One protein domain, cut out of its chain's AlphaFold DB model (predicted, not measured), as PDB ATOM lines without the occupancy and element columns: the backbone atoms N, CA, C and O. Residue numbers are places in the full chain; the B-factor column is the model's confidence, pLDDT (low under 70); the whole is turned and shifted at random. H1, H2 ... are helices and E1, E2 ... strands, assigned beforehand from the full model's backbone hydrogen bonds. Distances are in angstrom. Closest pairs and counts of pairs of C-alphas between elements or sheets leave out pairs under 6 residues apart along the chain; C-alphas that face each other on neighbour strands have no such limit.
ATOM      1  N   ALA A  22     -39.894 -40.939  15.902       58.44
ATOM      2  CA  ALA A  22     -40.106 -39.582  16.371       58.44
ATOM      3  C   ALA A  22     -38.814 -39.106  17.048       58.44
ATOM      4  O   ALA A  22     -38.166 -39.860  17.766       58.44
ATOM      5  N   GLN A  23     -38.416 -37.872  16.770       73.62
ATOM      6  CA  GLN A  23     -37.287 -37.235  17.430       73.62
ATOM      7  C   GLN A  23     -37.497 -37.272  18.956       73.62
ATOM      8  O   GLN A  23     -38.433 -36.644  19.450       73.62
ATOM      9  N   ASP A  24     -36.638 -37.984  19.691       83.31
ATOM     10  CA  ASP A  24     -36.762 -38.103  21.147       83.31
ATOM     11  C   ASP A  24     -36.437 -36.771  21.825       83.31
ATOM     12  O   ASP A  24     -35.392 -36.160  21.563       83.31
ATOM     13  N   ILE A  25     -37.349 -36.314  22.688       90.38
ATOM     14  CA  ILE A  25     -37.220 -35.074  23.459       90.38
ATOM     15  C   ILE A  25     -37.386 -35.398  24.939       90.38
ATOM     16  O   ILE A  25     -38.481 -35.727  25.399       90.38
ATOM     17  N   VAL A  26     -36.297 -35.263  25.695       92.81
ATOM     18  CA  VAL A  26     -36.253 -35.552  27.132       92.81
ATOM     19  C   VAL A  26     -36.147 -34.248  27.905       92.81
ATOM     20  O   VAL A  26     -35.200 -33.490  27.731       92.81
ATOM     21  N   ARG A  27     -37.126 -33.964  28.766       94.44
ATOM     22  CA  ARG A  27     -37.189 -32.705  29.525       94.44
ATOM     23  C   ARG A  27     -36.589 -32.890  30.913       94.44
ATOM     24  O   ARG A  27     -36.813 -33.919  31.548       94.44
ATOM     25  N   CYS A  28     -35.839 -31.895  31.378       93.94
ATOM     26  CA  CYS A  28     -35.284 -31.893  32.724       93.94
ATOM     27  C   CYS A  28     -36.417 -31.886  33.761       93.94
ATOM     28  O   CYS A  28     -37.256 -30.980  33.712       93.94
ATOM     29  N   PRO A  29     -36.466 -32.884  34.665       90.81
ATOM     30  CA  PRO A  29     -37.604 -33.074  35.559       90.81
ATOM     31  C   PRO A  29     -37.686 -32.010  36.654       90.81
ATOM     32  O   PRO A  29     -38.785 -31.700  37.101       90.81
ATOM     33  N   ASP A  30     -36.550 -31.443  37.069       92.75
ATOM     34  CA  ASP A  30     -36.489 -30.443  38.131       92.75
ATOM     35  C   ASP A  30     -35.941 -29.113  37.599       92.75
ATOM     36  O   ASP A  30     -34.762 -28.982  37.262       92.75
ATOM     37  N   GLN A  31     -36.834 -28.129  37.507       91.31
ATOM     38  CA  GLN A  31     -36.528 -26.774  37.048       91.31
ATOM     39  C   GLN A  31     -36.016 -25.860  38.172       91.31
ATOM     40  O   GLN A  31     -35.567 -24.755  37.879       91.31
ATOM     41  N   ASN A  32     -36.046 -26.308  39.433       92.81
ATOM     42  CA  ASN A  32     -35.519 -25.553  40.574       92.81
ATOM     43  C   ASN A  32     -33.999 -25.701  40.725       92.81
ATOM     44  O   ASN A  32     -33.368 -24.909  41.423       92.81
ATOM     45  N   LEU A  33     -33.408 -26.704  40.070       94.56
ATOM     46  CA  LEU A  33     -31.964 -26.898  40.028       94.56
ATOM     47  C   LEU A  33     -31.269 -25.751  39.287       94.56
ATOM     48  O   LEU A  33     -31.771 -25.217  38.288       94.56
ATOM     49  N   SER A  34     -30.045 -25.434  39.711       95.88
ATOM     50  CA  SER A  34     -29.198 -24.497  38.971       95.88
ATOM     51  C   SER A  34     -28.978 -24.988  37.536       95.88
ATOM     52  O   SER A  34     -28.995 -26.190  37.248       95.88
ATOM     53  N   LEU A  35     -28.739 -24.068  36.596       96.81
ATOM     54  CA  LEU A  35     -28.508 -24.456  35.201       96.81
ATOM     55  C   LEU A  35     -27.303 -25.409  35.052       96.81
ATOM     56  O   LEU A  35     -27.348 -26.326  34.235       96.81
ATOM     57  N   GLY A  36     -26.267 -25.259  35.883       94.81
ATOM     58  CA  GLY A  36     -25.121 -26.173  35.915       94.81
ATOM     59  C   GLY A  36     -25.474 -27.592  36.384       94.81
ATOM     60  O   GLY A  36     -24.969 -28.572  35.835       94.81
ATOM     61  N   GLU A  37     -26.373 -27.742  37.358       95.06
ATOM     62  CA  GLU A  37     -26.874 -29.059  37.783       95.06
ATOM     63  C   GLU A  37     -27.751 -29.703  36.707       95.06
ATOM     64  O   GLU A  37     -27.587 -30.892  36.405       95.06
ATOM     65  N   ARG A  38     -28.617 -28.908  36.063       96.56
ATOM     66  CA  ARG A  38     -29.422 -29.346  34.913       96.56
ATOM     67  C   ARG A  38     -28.535 -29.795  33.749       96.56
ATOM     68  O   ARG A  38     -28.793 -30.847  33.167       96.56
ATOM     69  N   TRP A  39     -27.447 -29.074  33.466       95.25
ATOM     70  CA  TRP A  39     -26.442 -29.460  32.469       95.25
ATOM     71  C   TRP A  39     -25.813 -30.823  32.780       95.25
ATOM     72  O   TRP A  39     -25.810 -31.714  31.932       95.25
ATOM     73  N   LYS A  40     -25.346 -31.034  34.018       92.94
ATOM     74  CA  LYS A  40     -24.760 -32.314  34.454       92.94
ATOM     75  C   LYS A  40     -25.739 -33.477  34.326       92.94
ATOM     76  O   LYS A  40     -25.362 -34.571  33.901       92.94
ATOM     77  N   TRP A  41     -26.996 -33.259  34.708       94.00
ATOM     78  CA  TRP A  41     -28.060 -34.241  34.518       94.00
ATOM     79  C   TRP A  41     -28.281 -34.550  33.031       94.00
ATOM     80  O   TRP A  41     -28.399 -35.721  32.656       94.00
ATOM     81  N   ALA A  42     -28.287 -33.525  32.179       93.88
ATOM     82  CA  ALA A  42     -28.531 -33.680  30.754       93.88
ATOM     83  C   ALA A  42     -27.387 -34.353  30.008       93.88
ATOM     84  O   ALA A  42     -27.658 -35.145  29.112       93.88
ATOM     85  N   ALA A  43     -26.135 -34.113  30.394       91.94
ATOM     86  CA  ALA A  43     -24.995 -34.816  29.817       91.94
ATOM     87  C   ALA A  43     -25.103 -36.334  30.045       91.94
ATOM     88  O   ALA A  43     -25.031 -37.113  29.097       91.94
ATOM     89  N   ARG A  44     -25.400 -36.761  31.284       90.06
ATOM     90  CA  ARG A  44     -25.602 -38.186  31.606       90.06
ATOM     91  C   ARG A  44     -26.817 -38.781  30.898       90.06
ATOM     92  O   ARG A  44     -26.749 -39.892  30.378       90.06
ATOM     93  N   THR A  45     -27.926 -38.045  30.891       91.44
ATOM     94  CA  THR A  45     -29.175 -38.477  30.255       91.44
ATOM     95  C   THR A  45     -28.991 -38.614  28.749       91.44
ATOM     96  O   THR A  45     -29.246 -39.678  28.204       91.44
ATOM     97  N   GLY A  46     -28.461 -37.590  28.085       90.25
ATOM     98  CA  GLY A  46     -28.237 -37.596  26.644       90.25
ATOM     99  C   GLY A  46     -27.284 -38.699  26.193       90.25
ATOM    100  O   GLY A  46     -27.581 -39.384  25.219       90.25
ATOM    101  N   ALA A  47     -26.203 -38.956  26.938       88.94
ATOM    102  CA  ALA A  47     -25.290 -40.060  26.638       88.94
ATOM    103  C   ALA A  47     -25.980 -41.437  26.710       88.94
ATOM    104  O   ALA A  47     -25.690 -42.312  25.888       88.94
ATOM    105  N   ARG A  48     -26.910 -41.621  27.662       88.69
ATOM    106  CA  ARG A  48     -27.730 -42.836  27.779       88.69
ATOM    107  C   ARG A  48     -28.705 -42.966  26.609       88.69
ATOM    108  O   ARG A  48     -28.693 -43.997  25.946       88.69
ATOM    109  N   GLU A  49     -29.502 -41.933  26.341       86.81
ATOM    110  CA  GLU A  49     -30.529 -41.969  25.285       86.81
ATOM    111  C   GLU A  49     -29.916 -42.121  23.886       86.81
ATOM    112  O   GLU A  49     -30.455 -42.809  23.025       86.81
ATOM    113  N   ALA A  50     -28.749 -41.521  23.650       86.50
ATOM    114  CA  ALA A  50     -28.063 -41.622  22.366       86.50
ATOM    115  C   ALA A  50     -27.306 -42.944  22.167       86.50
ATOM    116  O   ALA A  50     -26.712 -43.143  21.102       86.50
ATOM    117  N   GLY A  51     -27.256 -43.827  23.172       81.81
ATOM    118  CA  GLY A  51     -26.484 -45.071  23.116       81.81
ATOM    119  C   GLY A  51     -24.998 -44.835  22.815       81.81
ATOM    120  O   GLY A  51     -24.409 -45.560  22.016       81.81
ATOM    121  N   GLY A  52     -24.407 -43.773  23.379       69.38
ATOM    122  CA  GLY A  52     -23.014 -43.374  23.127       69.38
ATOM    123  C   GLY A  52     -22.763 -42.603  21.821       69.38
ATOM    124  O   GLY A  52     -21.608 -42.383  21.456       69.38
ATOM    125  N   LYS A  53     -23.815 -42.186  21.102       82.69
ATOM    126  CA  LYS A  53     -23.725 -41.293  19.929       82.69
ATOM    127  C   LYS A  53     -23.890 -39.822  20.337       82.69
ATOM    128  O   LYS A  53     -24.139 -39.502  21.492       82.69
ATOM    129  N   GLU A  54     -23.747 -38.908  19.375       91.56
ATOM    130  CA  GLU A  54     -24.020 -37.482  19.609       91.56
ATOM    131  C   GLU A  54     -25.505 -37.217  19.899       91.56
ATOM    132  O   GLU A  54     -26.379 -37.786  19.238       91.56
ATOM    133  N   TYR A  55     -25.762 -36.261  20.786       93.44
ATOM    134  CA  TYR A  55     -27.084 -35.758  21.159       93.44
ATOM    135  C   TYR A  55     -27.065 -34.233  21.271       93.44
ATOM    136  O   TYR A  55     -26.006 -33.603  21.207       93.44
ATOM    137  N   TRP A  56     -28.242 -33.640  21.430       94.56
ATOM    138  CA  TRP A  56     -28.407 -32.222  21.703       94.56
ATOM    139  C   TRP A  56     -28.760 -31.985  23.167       94.56
ATOM    140  O   TRP A  56     -29.587 -32.692  23.734       94.56
ATOM    141  N   ILE A  57     -28.167 -30.957  23.764       96.12
ATOM    142  CA  ILE A  57     -28.641 -30.338  25.005       96.12
ATOM    143  C   ILE A  57     -29.143 -28.944  24.639       96.12
ATOM    144  O   ILE A  57     -28.479 -28.246  23.879       96.12
ATOM    145  N   GLY A  58     -30.296 -28.525  25.147       96.69
ATOM    146  CA  GLY A  58     -30.870 -27.222  24.822       96.69
ATOM    147  C   GLY A  58     -31.530 -26.544  26.008       96.69
ATOM    148  O   GLY A  58     -32.118 -27.213  26.851       96.69
ATOM    149  N   TYR A  59     -31.461 -25.222  26.062       97.56
ATOM    150  CA  TYR A  59     -32.225 -24.393  26.996       97.56
ATOM    151  C   TYR A  59     -32.612 -23.074  26.328       97.56
ATOM    152  O   TYR A  59     -32.093 -22.770  25.253       97.56
ATOM    153  N   CYS A  60     -33.515 -22.298  26.926       96.75
ATOM    154  CA  CYS A  60     -33.866 -20.967  26.424       96.75
ATOM    155  C   CYS A  60     -33.581 -19.852  27.431       96.75
ATOM    156  O   CYS A  60     -33.622 -20.061  28.644       96.75
ATOM    157  N   ILE A  61     -33.324 -18.663  26.891       96.06
ATOM    158  CA  ILE A  61     -33.276 -17.382  27.605       96.06
ATOM    159  C   ILE A  61     -34.316 -16.431  27.008       96.06
ATOM    160  O   ILE A  61     -34.759 -16.629  25.874       96.06
ATOM    161  N   GLU A  62     -34.655 -15.365  27.728       93.81
ATOM    162  CA  GLU A  62     -35.445 -14.256  27.185       93.81
ATOM    163  C   GLU A  62     -34.537 -13.111  26.740       93.81
ATOM    164  O   GLU A  62     -33.651 -12.674  27.469       93.81
ATOM    165  N   ARG A  63     -34.780 -12.582  25.539       90.94
ATOM    166  CA  ARG A  63     -34.014 -11.468  24.977       90.94
ATOM    167  C   ARG A  63     -34.945 -10.409  24.407       90.94
ATOM    168  O   ARG A  63     -35.865 -10.716  23.653       90.94
ATOM    169  N   LEU A  64     -34.659  -9.143  24.706       89.25
ATOM    170  CA  LEU A  64     -35.345  -8.010  24.089       89.25
ATOM    171  C   LEU A  64     -34.844  -7.812  22.649       89.25
ATOM    172  O   LEU A  64     -33.664  -7.543  22.415       89.25
ATOM    173  N   MET A  65     -35.734  -7.940  21.668       88.56
ATOM    174  CA  MET A  65     -35.414  -7.886  20.234       88.56
ATOM    175  C   MET A  65     -36.404  -6.984  19.496       88.56
ATOM    176  O   MET A  65     -37.451  -6.653  20.041       88.56
ATOM    177  N   ASN A  66     -36.081  -6.551  18.272       87.81
ATOM    178  CA  ASN A  66     -37.118  -5.943  17.426       87.81
ATOM    179  C   ASN A  66     -38.137  -7.026  17.047       87.81
ATOM    180  O   ASN A  66     -37.746  -8.176  16.841       87.81
ATOM    181  N   GLU A  67     -39.407  -6.652  16.928       84.62
ATOM    182  CA  GLU A  67     -40.510  -7.557  16.582       84.62
ATOM    183  C   GLU A  67     -40.226  -8.366  15.303       84.62
ATOM    184  O   GLU A  67     -40.264  -9.596  15.338       84.62
ATOM    185  N   ASP A  68     -39.780  -7.697  14.238       84.00
ATOM    186  CA  ASP A  68     -39.467  -8.321  12.941       84.00
ATOM    187  C   ASP A  68     -38.038  -8.880  12.835       84.00
ATOM    188  O   ASP A  68     -37.573  -9.225  11.747       84.00
ATOM    189  N   SER A  69     -37.285  -8.914  13.939       86.56
ATOM    190  CA  SER A  69     -35.924  -9.453  13.959       86.56
ATOM    191  C   SER A  69     -35.876 -10.845  14.562       86.56
ATOM    192  O   SER A  69     -36.501 -11.130  15.586       86.56
ATOM    193  N   TYR A  70     -35.046 -11.681  13.953       86.81
ATOM    194  CA  TYR A  70     -34.827 -13.056  14.363       86.81
ATOM    195  C   TYR A  70     -33.332 -13.363  14.416       86.81
ATOM    196  O   TYR A  70     -32.514 -12.730  13.745       86.81
ATOM    197  N   MET A  71     -32.986 -14.344  15.235       85.62
ATOM    198  CA  MET A  71     -31.647 -14.840  15.482       85.62
ATOM    199  C   MET A  71     -31.596 -16.315  15.106       85.62
ATOM    200  O   MET A  71     -32.435 -17.093  15.560       85.62
ATOM    201  N   ASN A  72     -30.608 -16.696  14.298       84.31
ATOM    202  CA  ASN A  72     -30.347 -18.085  13.933       84.31
ATOM    203  C   ASN A  72     -28.849 -18.324  13.712       84.31
ATOM    204  O   ASN A  72     -28.220 -17.661  12.890       84.31
ATOM    205  N   SER A  73     -28.291 -19.303  14.424       73.31
ATOM    206  CA  SER A  73     -26.897 -19.748  14.359       73.31
ATOM    207  C   SER A  73     -25.896 -18.582  14.438       73.31
ATOM    208  O   SER A  73     -24.912 -18.544  13.709       73.31
ATOM    209  N   GLY A  74     -26.188 -17.593  15.293       60.16
ATOM    210  CA  GLY A  74     -25.371 -16.386  15.483       60.16
ATOM    211  C   GLY A  74     -25.603 -15.253  14.475       60.16
ATOM    212  O   GLY A  74     -25.054 -14.169  14.661       60.16
ATOM    213  N   ASN A  75     -26.438 -15.459  13.454       65.19
ATOM    214  CA  ASN A  75     -26.820 -14.431  12.487       65.19
ATOM    215  C   ASN A  75     -28.127 -13.741  12.891       65.19
ATOM    216  O   ASN A  75     -29.038 -14.378  13.423       65.19
ATOM    217  N   PHE A  76     -28.224 -12.446  12.586       63.34
ATOM    218  CA  PHE A  76     -29.448 -11.658  12.708       63.34
ATOM    219  C   PHE A  76     -30.071 -11.436  11.330       63.34
ATOM    220  O   PHE A  76     -29.367 -11.110  10.376       63.34
ATOM    221  N   TRP A  77     -31.390 -11.580  11.238       66.00
ATOM    222  CA  TRP A  77     -32.149 -11.375  10.006       66.00
ATOM    223  C   TRP A  77     -33.475 -10.646  10.275       66.00
ATOM    224  O   TRP A  77     -33.999 -10.694  11.391       66.00
ATOM    225  N   SER A  78     -33.996  -9.970   9.247       64.06
ATOM    226  CA  SER A  78     -35.271  -9.244   9.245       64.06
ATOM    227  C   SER A  78     -36.183  -9.709   8.106       64.06
ATOM    228  O   SER A  78     -35.746  -9.709   6.952       64.06
ATOM    229  N   GLY A  79     -37.448 -10.025   8.402       62.75
ATOM    230  CA  GLY A  79     -38.466 -10.364   7.396       62.75
ATOM    231  C   GLY A  79     -39.535 -11.348   7.892       62.75
ATOM    232  O   GLY A  79     -39.603 -11.649   9.079       62.75
ATOM    233  N   SER A  80     -40.366 -11.869   6.980       59.00
ATOM    234  CA  SER A  80     -41.389 -12.885   7.282       59.00
ATOM    235  C   SER A  80     -40.862 -14.312   7.103       59.00
ATOM    236  O   SER A  80     -40.160 -14.614   6.138       59.00
ATOM    237  N   MET A  81     -41.189 -15.204   8.041       61.81
ATOM    238  CA  MET A  81     -40.760 -16.602   7.992       61.81
ATOM    239  C   MET A  81     -41.934 -17.558   7.798       61.81
ATOM    240  O   MET A  81     -42.906 -17.532   8.550       61.81
ATOM    241  N   GLU A  82     -41.798 -18.450   6.819       55.75
ATOM    242  CA  GLU A  82     -42.604 -19.664   6.699       55.75
ATOM    243  C   GLU A  82     -41.850 -20.797   7.406       55.75
ATOM    244  O   GLU A  82     -40.809 -21.251   6.927       55.75
ATOM    245  N   SER A  83     -42.305 -21.221   8.589       56.69
ATOM    246  CA  SER A  83     -41.597 -22.255   9.351       56.69
ATOM    247  C   SER A  83     -42.183 -23.649   9.113       56.69
ATOM    248  O   SER A  83     -43.394 -23.851   9.039       56.69
ATOM    249  N   ARG A  84     -41.292 -24.650   9.083       68.38
ATOM    250  CA  ARG A  84     -41.610 -26.038   9.472       68.38
ATOM    251  C   ARG A  84     -41.946 -26.075  10.980       68.38
ATOM    252  O   ARG A  84     -42.034 -25.019  11.603       68.38
ATOM    253  N   ARG A  85     -42.085 -27.264  11.590       76.50
ATOM    254  CA  ARG A  85     -42.190 -27.378  13.062       76.50
ATOM    255  C   ARG A  85     -41.098 -26.540  13.743       76.50
ATOM    256  O   ARG A  85     -39.910 -26.752  13.483       76.50
ATOM    257  N   SER A  86     -41.517 -25.593  14.571       87.00
ATOM    258  CA  SER A  86     -40.654 -24.712  15.357       87.00
ATOM    259  C   SER A  86     -39.974 -25.474  16.500       87.00
ATOM    260  O   SER A  86     -40.375 -26.590  16.846       87.00
ATOM    261  N   ILE A  87     -38.951 -24.882  17.124       88.38
ATOM    262  CA  ILE A  87     -38.343 -25.446  18.342       88.38
ATOM    263  C   ILE A  87     -39.406 -25.604  19.431       88.38
ATOM    264  O   ILE A  87     -39.418 -26.607  20.147       88.38
ATOM    265  N   TYR A  88     -40.337 -24.659  19.535       87.06
ATOM    266  CA  TYR A  88     -41.443 -24.830  20.451       87.06
ATOM    267  C   TYR A  88     -42.353 -26.008  20.096       87.06
ATOM    268  O   TYR A  88     -42.690 -26.745  21.010       87.06
ATOM    269  N   ASP A  89     -42.739 -26.209  18.828       85.50
ATOM    270  CA  ASP A  89     -43.584 -27.349  18.419       85.50
ATOM    271  C   ASP A  89     -42.930 -28.679  18.791       85.50
ATOM    272  O   ASP A  89     -43.597 -29.634  19.193       85.50
ATOM    273  N   LEU A  90     -41.600 -28.740  18.655       86.00
ATOM    274  CA  LEU A  90     -40.802 -29.877  19.094       86.00
ATOM    275  C   LEU A  90     -40.946 -30.056  20.614       86.00
ATOM    276  O   LEU A  90     -41.341 -31.124  21.076       86.00
ATOM    277  N   ILE A  91     -40.690 -29.014  21.405       87.06
ATOM    278  CA  ILE A  91     -40.683 -29.107  22.873       87.06
ATOM    279  C   ILE A  91     -42.083 -29.215  23.484       87.06
ATOM    280  O   ILE A  91     -42.211 -29.781  24.566       87.06
ATOM    281  N   SER A  92     -43.141 -28.704  22.865       82.69
ATOM    282  CA  SER A  92     -44.518 -28.836  23.359       82.69
ATOM    283  C   SER A  92     -45.162 -30.146  22.907       82.69
ATOM    284  O   SER A  92     -46.031 -30.661  23.604       82.69
ATOM    285  N   GLY A  93     -44.745 -30.689  21.757       74.81
ATOM    286  CA  GLY A  93     -45.469 -31.755  21.062       74.81
ATOM    287  C   GLY A  93     -46.778 -31.283  20.412       74.81
ATOM    288  O   GLY A  93     -47.509 -32.102  19.860       74.81
ATOM    289  N   ASP A  94     -47.065 -29.981  20.463       63.06
ATOM    290  CA  ASP A  94     -48.303 -29.354  20.012       63.06
ATOM    291  C   ASP A  94     -47.990 -28.175  19.084       63.06
ATOM    292  O   ASP A  94     -47.406 -27.176  19.515       63.06
ATOM    293  N   SER A  95     -48.405 -28.300  17.819       57.34
ATOM    294  CA  SER A  95     -48.206 -27.291  16.777       57.34
ATOM    295  C   SER A  95     -49.242 -26.162  16.776       57.34
ATOM    296  O   SER A  95     -49.154 -25.253  15.955       57.34
ATOM    297  N   THR A  96     -50.256 -26.215  17.646       50.09
ATOM    298  CA  THR A  96     -51.394 -25.278  17.613       50.09
ATOM    299  C   THR A  96     -51.180 -24.018  18.460       50.09
ATOM    300  O   THR A  96     -51.661 -22.949  18.087       50.09
ATOM    301  N   ARG A  97     -50.379 -24.087  19.535       47.81
ATOM    302  CA  ARG A  97     -50.112 -22.948  20.442       47.81
ATOM    303  C   ARG A  97     -49.346 -21.775  19.807       47.81
ATOM    304  O   ARG A  97     -49.464 -20.649  20.286       47.81
ATOM    305  N   HIS A  98     -48.599 -21.989  18.721       48.53
ATOM    306  CA  HIS A  98     -47.776 -20.932  18.094       48.53
ATOM    307  C   HIS A  98     -48.557 -19.934  17.261       48.53
ATOM    308  O   HIS A  98     -48.123 -18.793  17.102       48.53
ATOM    309  N   ALA A  99     -49.734 -20.321  16.771       44.94
ATOM    310  CA  ALA A  99     -50.593 -19.404  16.031       44.94
ATOM    311  C   ALA A  99     -51.132 -18.269  16.927       44.94
ATOM    312  O   ALA A  99     -51.344 -17.157  16.443       44.94
ATOM    313  N   GLU A 100     -51.302 -18.516  18.232       40.00
ATOM    314  CA  GLU A 100     -51.817 -17.533  19.197       40.00
ATOM    315  C   GLU A 100     -50.726 -16.615  19.779       40.00
ATOM    316  O   GLU A 100     -51.001 -15.454  20.092       40.00
ATOM    317  N   GLY A 101     -49.475 -17.089  19.851       41.34
ATOM    318  CA  GLY A 101     -48.315 -16.351  20.381       41.34
ATOM    319  C   GLY A 101     -47.846 -15.160  19.535       41.34
ATOM    320  O   GLY A 101     -47.068 -14.342  20.017       41.34
ATOM    321  N   ARG A 102     -48.373 -14.992  18.310       45.94
ATOM    322  CA  ARG A 102     -48.180 -13.772  17.497       45.94
ATOM    323  C   ARG A 102     -48.814 -12.517  18.119       45.94
ATOM    324  O   ARG A 102     -48.633 -11.421  17.594       45.94
ATOM    325  N   ARG A 103     -49.576 -12.637  19.213       42.19
ATOM    326  CA  ARG A 103     -50.153 -11.486  19.920       42.19
ATOM    327  C   ARG A 103     -49.116 -10.839  20.840       42.19
ATOM    328  O   ARG A 103     -48.958 -11.230  21.990       42.19
ATOM    329  N   SER A 104     -48.437  -9.846  20.267       40.62
ATOM    330  CA  SER A 104     -47.752  -8.700  20.882       40.62
ATOM    331  C   SER A 104     -47.767  -8.665  22.419       40.62
ATOM    332  O   SER A 104     -48.738  -8.242  23.050       40.62
ATOM    333  N   TRP A 105     -46.647  -9.062  23.022       41.84
ATOM    334  CA  TRP A 105     -46.343  -8.742  24.412       41.84
ATOM    335  C   TRP A 105     -45.810  -7.305  24.457       41.84
ATOM    336  O   TRP A 105     -44.705  -7.047  23.990       41.84
ATOM    337  N   GLY A 106     -46.635  -6.382  24.967       43.59
ATOM    338  CA  GLY A 106     -46.311  -5.009  25.388       43.59
ATOM    339  C   GLY A 106     -45.082  -4.355  24.746       43.59
ATOM    340  O   GLY A 106     -44.008  -4.331  25.341       43.59
ATOM    341  N   GLY A 107     -45.247  -3.773  23.559       42.94
ATOM    342  CA  GLY A 107     -44.176  -3.051  22.873       42.94
ATOM    343  C   GLY A 107     -43.888  -1.670  23.473       42.94
ATOM    344  O   GLY A 107     -44.784  -0.833  23.593       42.94
ATOM    345  N   MET A 108     -42.620  -1.383  23.775       45.22
ATOM    346  CA  MET A 108     -42.146  -0.026  24.084       45.22
ATOM    347  C   MET A 108     -41.853   0.705  22.762       45.22
ATOM    348  O   MET A 108     -40.955   0.304  22.021       45.22
ATOM    349  N   LYS A 109     -42.609   1.762  22.431       39.50
ATOM    350  CA  LYS A 109     -42.422   2.524  21.182       39.50
ATOM    351  C   LYS A 109     -41.275   3.528  21.311       39.50
ATOM    352  O   LYS A 109     -41.348   4.453  22.117       39.50
ATOM    353  N   ARG A 110     -40.264   3.420  20.445       40.66
ATOM    354  CA  ARG A 110     -39.342   4.525  20.132       40.66
ATOM    355  C   ARG A 110     -39.048   4.497  18.626       40.66
ATOM    356  O   ARG A 110     -38.519   3.513  18.125       40.66
ATOM    357  N   ASN A 111     -39.448   5.553  17.912       47.34
ATOM    358  CA  ASN A 111     -39.191   5.789  16.480       47.34
ATOM    359  C   ASN A 111     -39.502   4.603  15.534       47.34
ATOM    360  O   ASN A 111     -38.614   4.128  14.836       47.34
ATOM    361  N   ASN A 112     -40.755   4.131  15.499       62.59
ATOM    362  CA  ASN A 112     -41.243   3.028  14.642       62.59
ATOM    363  C   ASN A 112     -40.603   1.640  14.850       62.59
ATOM    364  O   ASN A 112     -40.986   0.701  14.159       62.59
ATOM    365  N   ILE A 113     -39.705   1.460  15.822       71.75
ATOM    366  CA  ILE A 113     -39.159   0.144  16.177       71.75
ATOM    367  C   ILE A 113     -39.897  -0.375  17.412       71.75
ATOM    368  O   ILE A 113     -39.809   0.214  18.493       71.75
ATOM    369  N   VAL A 114     -40.624  -1.482  17.255       82.94
ATOM    370  CA  VAL A 114     -41.272  -2.190  18.365       82.94
ATOM    371  C   VAL A 114     -40.293  -3.216  18.924       82.94
ATOM    372  O   VAL A 114     -39.811  -4.089  18.201       82.94
ATOM    373  N   LYS A 115     -39.965  -3.090  20.213       86.50
ATOM    374  CA  LYS A 115     -39.175  -4.083  20.945       86.50
ATOM    375  C   LYS A 115     -40.103  -5.051  21.675       86.50
ATOM    376  O   LYS A 115     -41.006  -4.594  22.369       86.50
ATOM    377  N   VAL A 116     -39.839  -6.348  21.559       88.81
ATOM    378  CA  VAL A 116     -40.577  -7.427  22.232       88.81
ATOM    379  C   VAL A 116     -39.601  -8.408  22.878       88.81
ATOM    380  O   VAL A 116     -38.473  -8.583  22.403       88.81
ATOM    381  N   LEU A 117     -40.017  -9.033  23.978       90.44
ATOM    382  CA  LEU A 117     -39.279 -10.150  24.559       90.44
ATOM    383  C   LEU A 117     -39.506 -11.393  23.700       90.44
ATOM    384  O   LEU A 117     -40.646 -11.756  23.419       90.44
ATOM    385  N   LYS A 118     -38.416 -12.034  23.285       91.12
ATOM    386  CA  LYS A 118     -38.436 -13.295  22.543       91.12
ATOM    387  C   LYS A 118     -37.635 -14.350  23.285       91.12
ATOM    388  O   LYS A 118     -36.585 -14.042  23.850       91.12
ATOM    389  N   GLU A 119     -38.086 -15.598  23.222       93.50
ATOM    390  CA  GLU A 119     -37.280 -16.720  23.693       93.50
ATOM    391  C   GLU A 119     -36.264 -17.133  22.628       93.50
ATOM    392  O   GLU A 119     -36.583 -17.323  21.445       93.50
ATOM    393  N   VAL A 120     -35.018 -17.268  23.067       94.62
ATOM    394  CA  VAL A 120     -33.883 -17.692  22.254       94.62
ATOM    395  C   VAL A 120     -33.347 -18.987  22.843       94.62
ATOM    396  O   VAL A 120     -32.913 -19.024  23.992       94.62
ATOM    397  N   ALA A 121     -33.391 -20.056  22.057       96.44
ATOM    398  CA  ALA A 121     -32.784 -21.329  22.386       96.44
ATOM    399  C   ALA A 121     -31.268 -21.276  22.166       96.44
ATOM    400  O   ALA A 121     -30.799 -20.813  21.124       96.44
ATOM    401  N   ILE A 122     -30.522 -21.812  23.125       97.12
ATOM    402  CA  ILE A 122     -29.098 -22.119  23.016       97.12
ATOM    403  C   ILE A 122     -28.982 -23.644  23.017       97.12
ATOM    404  O   ILE A 122     -29.371 -24.315  23.975       97.12
ATOM    405  N   LEU A 123     -28.503 -24.190  21.904       96.25
ATOM    406  CA  LEU A 123     -28.486 -25.614  21.595       96.25
ATOM    407  C   LEU A 123     -27.046 -26.085  21.419       96.25
ATOM    408  O   LEU A 123     -26.278 -25.503  20.664       96.25
ATOM    409  N   PHE A 124     -26.688 -27.178  22.074       95.44
ATOM    410  CA  PHE A 124     -25.346 -27.740  22.084       95.44
ATOM    411  C   PHE A 124     -25.405 -29.136  21.506       95.44
ATOM    412  O   PHE A 124     -26.066 -30.007  22.067       95.44
ATOM    413  N   ARG A 125     -24.679 -29.378  20.418       94.19
ATOM    414  CA  ARG A 125     -24.438 -30.742  19.954       94.19
ATOM    415  C   ARG A 125     -23.248 -31.291  20.714       94.19
ATOM    416  O   ARG A 125     -22.139 -30.772  20.579       94.19
ATOM    417  N   VAL A 126     -23.475 -32.338  21.490       93.12
ATOM    418  CA  VAL A 126     -22.489 -32.926  22.394       93.12
ATOM    419  C   VAL A 126     -22.168 -34.343  21.936       93.12
ATOM    420  O   VAL A 126     -23.052 -35.100  21.541       93.12
ATOM    421  N   SER A 127     -20.887 -34.705  21.985       88.00
ATOM    422  CA  SER A 127     -20.425 -36.092  21.918       88.00
ATOM    423  C   SER A 127     -19.909 -36.482  23.299       88.00
ATOM    424  O   SER A 127     -18.928 -35.895  23.761       88.00
ATOM    425  N   GLY A 128     -20.535 -37.443  23.962       74.06
ATOM    426  CA  GLY A 128     -20.160 -37.815  25.323       74.06
ATOM    427  C   GLY A 128     -20.387 -39.289  25.601       74.06
ATOM    428  O   GLY A 128     -21.224 -39.933  24.969       74.06
ATOM    429  N   SER A 129     -19.625 -39.807  26.561       63.56
ATOM    430  CA  SER A 129     -19.889 -41.097  27.196       63.56
ATOM    431  C   SER A 129     -20.510 -40.860  28.573       63.56
ATOM    432  O   SER A 129     -20.425 -39.759  29.107       63.56
ATOM    433  N   LEU A 130     -21.067 -41.899  29.193       61.41
ATOM    434  CA  LEU A 130     -21.655 -41.824  30.541       61.41
ATOM    435  C   LEU A 130     -20.677 -41.352  31.643       61.41
ATOM    436  O   LEU A 130     -21.119 -41.062  32.752       61.41
ATOM    437  N   SER A 131     -19.371 -41.298  31.354       60.25
ATOM    438  CA  SER A 131     -18.299 -40.967  32.305       60.25
ATOM    439  C   SER A 131     -17.780 -39.523  32.226       60.25
ATOM    440  O   SER A 131     -16.937 -39.140  33.032       60.25
ATOM    441  N   ASP A 132     -18.281 -38.719  31.285       70.94
ATOM    442  CA  ASP A 132     -17.824 -37.354  30.991       70.94
ATOM    443  C   ASP A 132     -19.046 -36.423  30.803       70.94
ATOM    444  O   ASP A 132     -20.118 -36.863  30.392       70.94
ATOM    445  N   GLU A 133     -18.901 -35.127  31.097       69.06
ATOM    446  CA  GLU A 133     -19.891 -34.090  30.752       69.06
ATOM    447  C   GLU A 133     -19.980 -33.827  29.230       69.06
ATOM    448  O   GLU A 133     -20.869 -33.109  28.771       69.06
ATOM    449  N   GLY A 134     -19.111 -34.466  28.445       74.75
ATOM    450  CA  GLY A 134     -19.159 -34.546  26.995       74.75
ATOM    451  C   GLY A 134     -18.438 -33.389  26.307       74.75
ATOM    452  O   GLY A 134     -18.396 -32.251  26.770       74.75
ATOM    453  N   SER A 135     -17.879 -33.676  25.135       87.06
ATOM    454  CA  SER A 135     -17.236 -32.682  24.281       87.06
ATOM    455  C   SER A 135     -18.282 -31.981  23.418       87.06
ATOM    456  O   SER A 135     -18.998 -32.620  22.641       87.06
ATOM    457  N   ILE A 136     -18.344 -30.653  23.517       92.56
ATOM    458  CA  ILE A 136     -19.198 -29.833  22.656       92.56
ATOM    459  C   ILE A 136     -18.612 -29.854  21.242       92.56
ATOM    460  O   ILE A 136     -17.435 -29.570  21.029       92.56
ATOM    461  N   LYS A 137     -19.440 -30.213  20.262       91.81
ATOM    462  CA  LYS A 137     -19.083 -30.253  18.836       91.81
ATOM    463  C   LYS A 137     -19.601 -29.060  18.055       91.81
ATOM    464  O   LYS A 137     -19.055 -28.750  17.001       91.81
ATOM    465  N   LYS A 138     -20.699 -28.465  18.512       90.50
ATOM    466  CA  LYS A 138     -21.341 -27.309  17.885       90.50
ATOM    467  C   LYS A 138     -22.234 -26.618  18.904       90.50
ATOM    468  O   LYS A 138     -22.832 -27.306  19.733       90.50
ATOM    469  N   LEU A 139     -22.365 -25.306  18.778       93.12
ATOM    470  CA  LEU A 139     -23.407 -24.539  19.439       93.12
ATOM    471  C   LEU A 139     -24.237 -23.797  18.385       93.12
ATOM    472  O   LEU A 139     -23.690 -23.212  17.457       93.12
ATOM    473  N   ASP A 140     -25.556 -23.839  18.540       91.88
ATOM    474  CA  ASP A 140     -26.523 -23.097  17.738       91.88
ATOM    475  C   ASP A 140     -27.363 -22.197  18.644       91.88
ATOM    476  O   ASP A 140     -27.773 -22.589  19.735       91.88
ATOM    477  N   VAL A 141     -27.637 -20.983  18.176       93.50
ATOM    478  CA  VAL A 141     -28.518 -20.026  18.853       93.50
ATOM    479  C   VAL A 141     -29.688 -19.728  17.935       93.50
ATOM    480  O   VAL A 141     -29.459 -19.297  16.812       93.50
ATOM    481  N   SER A 142     -30.926 -19.927  18.369       92.81
ATOM    482  CA  SER A 142     -32.091 -19.725  17.503       92.81
ATOM    483  C   SER A 142     -33.279 -19.190  18.277       92.81
ATOM    484  O   SER A 142     -33.559 -19.683  19.365       92.81
ATOM    485  N   ASN A 143     -34.043 -18.250  17.716       92.69
ATOM    486  CA  ASN A 143     -35.370 -17.975  18.269       92.69
ATOM    487  C   ASN A 143     -36.204 -19.260  18.283       92.69
ATOM    488  O   ASN A 143     -36.106 -20.095  17.379       92.69
ATOM    489  N   MET A 144     -37.019 -19.420  19.325       91.44
ATOM    490  CA  MET A 144     -37.807 -20.637  19.521       91.44
ATOM    491  C   MET A 144     -38.919 -20.832  18.477       91.44
ATOM    492  O   MET A 144     -39.350 -21.958  18.234       91.44
ATOM    493  N   GLU A 145     -39.338 -19.746  17.826       86.31
ATOM    494  CA  GLU A 145     -40.305 -19.733  16.721       86.31
ATOM    495  C   GLU A 145     -39.723 -20.237  15.386       86.31
ATOM    496  O   GLU A 145     -40.466 -20.503  14.445       86.31
ATOM    497  N   LEU A 146     -38.399 -20.408  15.295       87.00
ATOM    498  CA  LEU A 146     -37.751 -20.940  14.094       87.00
ATOM    499  C   LEU A 146     -37.656 -22.464  14.160       87.00
ATOM    500  O   LEU A 146     -37.656 -23.064  15.233       87.00
ATOM    501  N   SER A 147     -37.535 -23.102  12.999       84.56
ATOM    502  CA  SER A 147     -37.210 -24.527  12.901       84.56
ATOM    503  C   SER A 147     -35.711 -24.765  13.084       84.56
ATOM    504  O   SER A 147     -34.902 -23.962  12.619       84.56
ATOM    505  N   VAL A 148     -35.337 -25.917  13.644       85.56
ATOM    506  CA  VAL A 148     -33.935 -26.330  13.800       85.56
ATOM    507  C   VAL A 148     -33.693 -27.726  13.224       85.56
ATOM    508  O   VAL A 148     -34.554 -28.600  13.301       85.56
ATOM    509  N   GLU A 149     -32.508 -27.943  12.652       85.56
ATOM    510  CA  GLU A 149     -32.079 -29.237  12.115       85.56
ATOM    511  C   GLU A 149     -31.311 -30.038  13.178       85.56
ATOM    512  O   GLU A 149     -30.112 -29.839  13.387       85.56
ATOM    513  N   LEU A 150     -32.002 -30.966  13.847       86.50
ATOM    514  CA  LEU A 150     -31.408 -31.810  14.893       86.50
ATOM    515  C   LEU A 150     -30.716 -33.069  14.348       86.50
ATOM    516  O   LEU A 150     -30.034 -33.760  15.108       86.50
ATOM    517  N   ARG A 151     -30.829 -33.364  13.044       86.19
ATOM    518  CA  ARG A 151     -30.247 -34.547  12.385       86.19
ATOM    519  C   ARG A 151     -30.684 -35.876  13.011       86.19
ATOM    520  O   ARG A 151     -29.867 -36.791  13.127       86.19
ATOM    521  N   ASN A 152     -31.948 -35.968  13.432       84.44
ATOM    522  CA  ASN A 152     -32.536 -37.134  14.108       84.44
ATOM    523  C   ASN A 152     -31.761 -37.576  15.370       84.44
ATOM    524  O   ASN A 152     -31.664 -38.768  15.658       84.44
ATOM    525  N   LYS A 153     -31.145 -36.634  16.099       90.12
ATOM    526  CA  LYS A 153     -30.395 -36.900  17.341       90.12
ATOM    527  C   LYS A 153     -31.203 -36.453  18.551       90.12
ATOM    528  O   LYS A 153     -31.695 -35.328  18.489       90.12
ATOM    529  N   PRO A 154     -31.303 -37.235  19.644       92.12
ATOM    530  CA  PRO A 154     -32.097 -36.878  20.825       92.12
ATOM    531  C   PRO A 154     -31.827 -35.455  21.321       92.12
ATOM    532  O   PRO A 154     -30.674 -35.023  21.332       92.12
ATOM    533  N   LEU A 155     -32.874 -34.747  21.748       93.81
ATOM    534  CA  LEU A 155     -32.772 -33.432  22.379       93.81
ATOM    535  C   LEU A 155     -33.108 -33.541  23.865       93.81
ATOM    536  O   LEU A 155     -34.231 -33.866  24.242       93.81
ATOM    537  N   VAL A 156     -32.143 -33.204  24.712       95.06
ATOM    538  CA  VAL A 156     -32.339 -33.050  26.150       95.06
ATOM    539  C   VAL A 156     -32.586 -31.575  26.463       95.06
ATOM    540  O   VAL A 156     -31.698 -30.739  26.310       95.06
ATOM    541  N   TRP A 157     -33.803 -31.240  26.883       96.81
ATOM    542  CA  TRP A 157     -34.246 -29.870  27.125       96.81
ATOM    543  C   TRP A 157     -34.167 -29.505  28.609       96.81
ATOM    544  O   TRP A 157     -34.850 -30.105  29.440       96.81
ATOM    545  N   LEU A 158     -33.356 -28.503  28.953       97.06
ATOM    546  CA  LEU A 158     -33.137 -28.058  30.333       97.06
ATOM    547  C   LEU A 158     -34.229 -27.118  30.839       97.06
ATOM    548  O   LEU A 158     -34.359 -26.967  32.050       97.06
ATOM    549  N   GLY A 159     -35.007 -26.512  29.940       95.12
ATOM    550  CA  GLY A 159     -35.988 -25.480  30.272       95.12
ATOM    551  C   GLY A 159     -35.425 -24.066  30.148       95.12
ATOM    552  O   GLY A 159     -34.526 -23.815  29.345       95.12
ATOM    553  N   ARG A 160     -35.987 -23.137  30.924       95.81
ATOM    554  CA  ARG A 160     -35.621 -21.716  30.897       95.81
ATOM    555  C   ARG A 160     -34.450 -21.426  31.843       95.81
ATOM    556  O   ARG A 160     -34.326 -22.057  32.899       95.81
ATOM    557  N   ALA A 161     -33.605 -20.474  31.471       96.38
ATOM    558  CA  ALA A 161     -32.559 -19.900  32.307       96.38
ATOM    559  C   ALA A 161     -32.613 -18.372  32.240       96.38
ATOM    560  O   ALA A 161     -32.969 -17.809  31.205       96.38
ATOM    561  N   ASP A 162     -32.245 -17.714  33.336       94.88
ATOM    562  CA  ASP A 162     -31.947 -16.285  33.294       94.88
ATOM    563  C   ASP A 162     -30.548 -16.021  32.703       94.88
ATOM    564  O   ASP A 162     -29.729 -16.931  32.518       94.88
TER     565      ASP A 162
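AT A GLANCE: This is residues 22 to 162 of the 369 residues of an uncharacterized protein of Ignavibacteria bacterium GWA2_54_16 (UniProt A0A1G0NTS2). A long, twisted sheet makes the length of the domain, with E2 and E6 side by side through its middle, the longer helix H1 over one face near one end and the short H2 on the opposite face. Past the bend of E2 the chain folds back as the small hairpin E3 and E4, with E3 close to E7, and E5 with the first residues of E6 makes the far tip. The printed part has 141 residues with two named helices and eight named strands, in the order E1 H1 E2 E3 E4 H2 E5 E6 E7 E8; the class is mixed, helices and strands. The larger sheet is branched, with parallel and antiparallel pairs. The whole is compact, with a radius of gyration of the C-alphas of 16.0 A, yet elongated, spanning 53 by 29 by 26 A.

HOW THE PARTS SIT: E1, residues 25 to 27, is an edge strand parallel to E8, residues 155 to 160; N 26 and O 155 are 2.9 A apart, within hydrogen-bond range. H1, residues 35 to 49, is on the branched sheet at a height of 7.4 A, over E2, residues 55 to 66, and runs along the strands, at 14 degrees to E2 on the local plane. The closest C-alphas of H1 and E8 are those of Ala 42 and Val 156, 6.0 A apart. E2 has parallel E8 on one side, with N 158 and O 58 2.8 A apart, and antiparallel E6, residues 113 to 127, on the other side, with N 59 and O 122 3.1 A apart. E3, residues 69 to 72, and E4, residues 75 to 78, form a hairpin, with N 70 and O 77 2.9 A apart. The closest C-alphas of E3 and E7, residues 135 to 143, are those of Asn 72 and Ser 142, 4.3 A apart. H2, residues 87 to 92, is on the face opposite H1 at a height of 7.7 A, over none of the strands, but only just: 2 of its C-alphas fall on E8. E5, residues 108 to 110, E6 and E7 form a meander, each strand the antiparallel neighbour of the one before; N 113 and O 110 are 3.3 A apart, N 123 and O 140 2.8 A. In H1 and H2 every O i to N i+4 pair is within hydrogen-bond range.

IN THESE COORDINATES: E1 begins at C-alpha 25, (-37.220, -35.074, 23.459). H1 is 20.2 A long, E2 31.7 A, E6 41.2 A, E7 24.1 A and E8 14.8 A; E1, E3, E4, H2 and E5 are shorter. E2 bends by 67 degrees at residue 63, and E6 by 58 degrees at residue 116. E8 ends at C-alpha 160, (-35.621, -21.716, 30.897).

THE WHOLE: The two C-alphas farthest apart, of Asn 111 and Ser 131, are 53.6 A apart. The printed part has no cut. The links H2 to E5 and E7 to E8 are long. Mean pLDDT of the printed part is 80.6, with 36 residues under 70, among them 74 to 84 and 94 to 112.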